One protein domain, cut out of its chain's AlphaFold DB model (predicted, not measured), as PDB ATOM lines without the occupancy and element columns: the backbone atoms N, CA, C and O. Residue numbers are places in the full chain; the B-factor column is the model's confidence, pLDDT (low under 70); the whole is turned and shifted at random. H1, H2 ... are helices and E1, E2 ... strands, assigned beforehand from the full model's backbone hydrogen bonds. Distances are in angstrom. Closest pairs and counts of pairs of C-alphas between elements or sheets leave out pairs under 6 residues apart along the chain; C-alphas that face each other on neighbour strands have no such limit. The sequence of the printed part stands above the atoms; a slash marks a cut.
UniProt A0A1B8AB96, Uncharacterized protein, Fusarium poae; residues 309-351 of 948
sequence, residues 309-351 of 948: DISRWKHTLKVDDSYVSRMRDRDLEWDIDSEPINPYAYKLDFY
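This is residues 309 to 351 of the 948 residues of an uncharacterized protein of Fusarium poae (UniProt A0A1B8AB96). With little regular structure, this is a small flat piece, only just flat: a tiny two-strand ribbon, E1 and E2, and a short helix, H1, follow one another along the longest axis, and a long loop, residues 331 to 345, folds back from the helix to the ribbon. The printed part has 43 residues, 16 of them in named elements, in the order E1, H1, E2; the class is mixed, the sheet antiparallel. It is only just compact, close to loose, with a radius of gyration of the C-alphas of 10.7 A and spans of 30 by 20 by 11 A.

Find C-alpha 317 at (162.809, 203.743, 86.701), where E1, residues 317 to 319, begins its 6.8 A. H1, residues 321 to 330, runs 14.2 A to C-alpha 330 at (145.813, 200.327, 102.530). E2, residues 346 to 348, covers 6.9 A.

Look at E1 and E2, antiparallel at 138 degrees: N 318 and O 347 are within hydrogen-bond range at 2.8 A. A tight link joins E1 to H1, in which every O i to N i+4 pair is within hydrogen-bond range. H1 and E2 are near each other, with 5 pairs of C-alphas within 10 A.

The C-alphas farthest apart, of Leu 332 and Tyr 351, are 31.8 A apart. The printed part has no cut; the link from H1 to E2 is long. Look for pLDDT under 70 at residues 336 to 341, 343 and 349 to 350.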
ATOM      1  N   ASP A 309     170.834 205.079  94.586       85.38
ATOM      2  CA  ASP A 309     170.516 206.495  94.370       85.38
ATOM      3  C   ASP A 309     169.353 206.642  93.377       85.38
ATOM      4  O   ASP A 309     169.527 206.863  92.174       85.38
ATOM      5  N   ILE A 310     168.136 206.477  93.892       80.81
ATOM      6  CA  ILE A 310     166.891 206.546  93.111       80.81
ATOM      7  C   ILE A 310     166.730 207.906  92.432       80.81
ATOM      8  O   ILE A 310     166.276 207.971  91.291       80.81
ATOM      9  N   SER A 311     167.116 208.992  93.102       80.25
ATOM     10  CA  SER A 311     166.994 210.349  92.567       80.25
ATOM     11  C   SER A 311     167.844 210.532  91.314       80.25
ATOM     12  O   SER A 311     167.358 211.072  90.318       80.25
ATOM     13  N   ARG A 312     169.084 210.028  91.323       82.25
ATOM     14  CA  ARG A 312     169.977 210.046  90.158       82.25
ATOM     15  C   ARG A 312     169.447 209.198  89.001       82.25
ATOM     16  O   ARG A 312     169.514 209.614  87.843       82.25
ATOM     17  N   TRP A 313     168.903 208.025  89.310       79.50
ATOM     18  CA  TRP A 313     168.462 207.036  88.321       79.50
ATOM     19  C   TRP A 313     166.958 207.078  88.028       79.50
ATOM     20  O   TRP A 313     166.427 206.174  87.390       79.50
ATOM     21  N   LYS A 314     166.253 208.152  88.418       76.75
ATOM     22  CA  LYS A 314     164.798 208.289  88.214       76.75
ATOM     23  C   LYS A 314     164.381 208.107  86.749       76.75
ATOM     24  O   LYS A 314     163.304 207.596  86.484       76.75
ATOM     25  N   HIS A 315     165.251 208.472  85.807       75.06
ATOM     26  CA  HIS A 315     165.020 208.335  84.367       75.06
ATOM     27  C   HIS A 315     165.065 206.885  83.841       75.06
ATOM     28  O   HIS A 315     164.549 206.635  82.759       75.06
ATOM     29  N   THR A 316     165.650 205.934  84.583       71.44
ATOM     30  CA  THR A 316     165.672 204.495  84.238       71.44
ATOM     31  C   THR A 316     164.649 203.685  85.041       71.44
ATOM     32  O   THR A 316     164.658 202.453  85.004       71.44
ATOM     33  N   LEU A 317     163.806 204.354  85.830       77.12
ATOM     34  CA  LEU A 317     162.809 203.743  86.701       77.12
ATOM     35  C   LEU A 317     161.400 203.973  86.154       77.12
ATOM     36  O   LEU A 317     161.079 205.046  85.648       77.12
ATOM     37  N   LYS A 318     160.539 202.972  86.323       80.44
ATOM     38  CA  LYS A 318     159.093 203.053  86.102       80.44
ATOM     39  C   LYS A 318     158.360 202.841  87.416       80.44
ATOM     40  O   LYS A 318     158.872 202.191  88.326       80.44
ATOM     41  N   VAL A 319     157.158 203.393  87.511       78.19
ATOM     42  CA  VAL A 319     156.278 203.169  88.659       78.19
ATOM     43  C   VAL A 319     155.809 201.710  88.659       78.19
ATOM     44  O   VAL A 319     155.482 201.151  87.613       78.19
ATOM     45  N   ASP A 320     155.818 201.076  89.828       78.88
ATOM     46  CA  ASP A 320     155.219 199.757  90.027       78.88
ATOM     47  C   ASP A 320     153.737 199.926  90.387       78.88
ATOM     48  O   ASP A 320     153.370 200.057  91.557       78.88
ATOM     49  N   ASP A 321     152.879 199.930  89.364       77.44
ATOM     50  CA  ASP A 321     151.430 200.118  89.511       77.44
ATOM     51  C   ASP A 321     150.783 199.075  90.433       77.44
ATOM     52  O   ASP A 321     149.802 199.375  91.121       77.44
ATOM     53  N   SER A 322     151.349 197.865  90.495       73.75
ATOM     54  CA  SER A 322     150.858 196.794  91.364       73.75
ATOM     55  C   SER A 322     151.129 197.110  92.836       73.75
ATOM     56  O   SER A 322     150.258 196.918  93.688       73.75
ATOM     57  N   TYR A 323     152.313 197.646  93.137       76.56
ATOM     58  CA  TYR A 323     152.682 198.072  94.480       76.56
ATOM     59  C   TYR A 323     151.920 199.337  94.883       76.56
ATOM     60  O   TYR A 323     151.348 199.389  95.972       76.56
ATOM     61  N   VAL A 324     151.848 200.329  93.991       78.50
ATOM     62  CA  VAL A 324     151.123 201.592  94.210       78.50
ATOM     63  C   VAL A 324     149.646 201.344  94.491       78.50
ATOM     64  O   VAL A 324     149.116 201.904  95.450       78.50
ATOM     65  N   SER A 325     148.990 200.477  93.714       77.44
ATOM     66  CA  SER A 325     147.586 200.110  93.944       77.44
ATOM     67  C   SER A 325     147.393 199.484  95.327       77.44
ATOM     68  O   SER A 325     146.547 199.939  96.090       77.44
ATOM     69  N   ARG A 326     148.254 198.533  95.718       78.69
ATOM     70  CA  ARG A 326     148.193 197.906  97.054       78.69
ATOM     71  C   ARG A 326     148.414 198.895  98.196       78.69
ATOM     72  O   ARG A 326     147.839 198.713  99.267       78.69
ATOM     73  N   MET A 327     149.280 199.890  98.009       79.75
ATOM     74  CA  MET A 327     149.526 200.916  99.025       79.75
ATOM     75  C   MET A 327     148.333 201.861  99.147       79.75
ATOM     76  O   MET A 327     147.895 202.108 100.265       79.75
ATOM     77  N   ARG A 328     147.746 202.295  98.026       79.25
ATOM     78  CA  ARG A 328     146.533 203.132  98.013       79.25
ATOM     79  C   ARG A 328     145.304 202.427  98.586       79.25
ATOM     80  O   ARG A 328     144.485 203.075  99.230       79.25
ATOM     81  N   ASP A 329     145.201 201.110  98.412       82.31
ATOM     82  CA  ASP A 329     144.148 200.300  99.040       82.31
ATOM     83  C   ASP A 329     144.295 200.232 100.570       82.31
ATOM     84  O   ASP A 329     143.305 200.092 101.288       82.31
ATOM     85  N   ARG A 330     145.531 200.315 101.085       81.44
ATOM     86  CA  ARG A 330     145.813 200.327 102.530       81.44
ATOM     87  C   ARG A 330     145.750 201.724 103.139       81.44
ATOM     88  O   ARG A 330     145.377 201.845 104.304       81.44
ATOM     89  N   ASP A 331     146.129 202.741 102.377       82.19
ATOM     90  CA  ASP A 331     146.192 204.134 102.796       82.19
ATOM     91  C   ASP A 331     145.828 205.059 101.622       82.19
ATOM     92  O   ASP A 331     146.611 205.279 100.697       82.19
ATOM     93  N   LEU A 332     144.613 205.611 101.677       74.00
ATOM     94  CA  LEU A 332     144.055 206.505 100.657       74.00
ATOM     95  C   LEU A 332     144.811 207.839 100.540       74.00
ATOM     96  O   LEU A 332     144.679 208.509  99.515       74.00
ATOM     97  N   GLU A 333     145.574 208.233 101.565       78.62
ATOM     98  CA  GLU A 333     146.386 209.458 101.576       78.62
ATOM     99  C   GLU A 333     147.847 209.198 101.161       78.62
ATOM    100  O   GLU A 333     148.642 210.137 101.088       78.62
ATOM    101  N   TRP A 334     148.211 207.947 100.849       78.25
ATOM    102  CA  TRP A 334     149.568 207.592 100.445       78.25
ATOM    103  C   TRP A 334     149.930 208.172  99.069       78.25
ATOM    104  O   TRP A 334     149.308 207.862  98.045       78.25
ATOM    105  N   ASP A 335     150.989 208.985  99.050       73.56
ATOM    106  CA  ASP A 335     151.527 209.631  97.853       73.56
ATOM    107  C   ASP A 335     152.882 209.032  97.446       73.56
ATOM    108  O   ASP A 335     153.759 208.782  98.277       73.56
ATOM    109  N   ILE A 336     153.065 208.835  96.141       69.38
ATOM    110  CA  ILE A 336     154.274 208.265  95.538       69.38
ATOM    111  C   ILE A 336     155.478 209.214  95.621       69.38
ATOM    112  O   ILE A 336     156.622 208.755  95.664       69.38
ATOM    113  N   ASP A 337     155.217 210.522  95.673       69.00
ATOM    114  CA  ASP A 337     156.227 211.578  95.795       69.00
ATOM    115  C   ASP A 337     156.418 212.044  97.256       69.00
ATOM    116  O   ASP A 337     157.045 213.074  97.508       69.00
ATOM    117  N   SER A 338     155.904 211.290  98.239       69.44
ATOM    118  CA  SER A 338     156.155 211.566  99.659       69.44
ATOM    119  C   SER A 338     157.643 211.409 100.011       69.44
ATOM    120  O   SER A 338     158.319 210.499  99.529       69.44
ATOM    121  N   GLU A 339     158.182 212.309 100.844       64.25
ATOM    122  CA  GLU A 339     159.562 212.212 101.334       64.25
ATOM    123  C   GLU A 339     159.629 211.433 102.664       64.25
ATOM    124  O   GLU A 339     158.917 211.786 103.609       64.25
ATOM    125  N   PRO A 340     160.520 210.426 102.789       64.62
ATOM    126  CA  PRO A 340     161.466 209.944 101.776       64.62
ATOM    127  C   PRO A 340     160.796 209.081 100.694       64.62
ATOM    128  O   PRO A 340     159.908 208.286 100.998       64.62
ATOM    129  N   ILE A 341     161.288 209.199  99.451       69.50
ATOM    130  CA  ILE A 341     160.792 208.443  98.287       69.50
ATOM    131  C   ILE A 341     160.722 206.955  98.636       69.50
ATOM    132  O   ILE A 341     161.735 206.358  99.005       69.50
ATOM    133  N   ASN A 342     159.546 206.341  98.478       74.06
ATOM    134  CA  ASN A 342     159.392 204.913  98.725       74.06
ATOM    135  C   ASN A 342     160.062 204.104  97.592       74.06
ATOM    136  O   ASN A 342     159.537 204.068  96.475       74.06
ATOM    137  N   PRO A 343     161.172 203.389  97.858       68.75
ATOM    138  CA  PRO A 343     161.917 202.664  96.831       68.75
ATOM    139  C   PRO A 343     161.144 201.474  96.248       68.75
ATOM    140  O   PRO A 343     161.513 200.962  95.196       68.75
ATOM    141  N   TYR A 344     160.094 201.003  96.926       74.19
ATOM    142  CA  TYR A 344     159.243 199.907  96.464       74.19
ATOM    143  C   TYR A 344     158.170 200.359  95.473       74.19
ATOM    144  O   TYR A 344     157.613 199.514  94.784       74.19
ATOM    145  N   ALA A 345     157.920 201.666  95.360       74.12
ATOM    146  CA  ALA A 345     156.994 202.217  94.376       74.12
ATOM    147  C   ALA A 345     157.571 202.260  92.954       74.12
ATOM    148  O   ALA A 345     156.853 202.592  92.014       74.12
ATOM    149  N   TYR A 346     158.855 201.926  92.794       76.56
ATOM    150  CA  TYR A 346     159.571 201.989  91.528       76.56
ATOM    151  C   TYR A 346     160.200 200.630  91.186       76.56
ATOM    152  O   TYR A 346     160.768 199.952  92.047       76.56
ATOM    153  N   LYS A 347     160.144 200.258  89.905       78.88
ATOM    154  CA  LYS A 347     160.841 199.113  89.301       78.88
ATOM    155  C   LYS A 347     161.774 199.598  88.188       78.88
ATOM    156  O   LYS A 347     161.513 200.622  87.558       78.88
ATOM    157  N   LEU A 348     162.875 198.887  87.936       70.25
ATOM    158  CA  LEU A 348     163.786 199.239  86.839       70.25
ATOM    159  C   LEU A 348     163.141 198.993  85.477       70.25
ATOM    160  O   LEU A 348     162.666 197.891  85.191       70.25
ATOM    161  N   ASP A 349     163.190 200.008  84.616       65.25
ATOM    162  CA  ASP A 349     162.759 199.884  83.228       65.25
ATOM    163  C   ASP A 349     163.780 199.161  82.358       65.25
ATOM    164  O   ASP A 349     163.429 198.567  81.364       65.25
ATOM    165  N   PHE A 350     165.052 199.168  82.718       68.75
ATOM    166  CA  PHE A 350     166.064 198.252  82.202       68.75
ATOM    167  C   PHE A 350     167.270 198.349  83.126       68.75
ATOM    168  O   PHE A 350     167.410 199.310  83.885       68.75
ATOM    169  N   TYR A 351     168.138 197.341  83.098       79.00
ATOM    170  CA  TYR A 351     169.419 197.465  83.775       79.00
ATOM    171  C   TYR A 351     170.385 198.201  82.837       79.00
ATOM    172  O   TYR A 351     170.558 197.737  81.708       79.00
TER     173      TYR A 351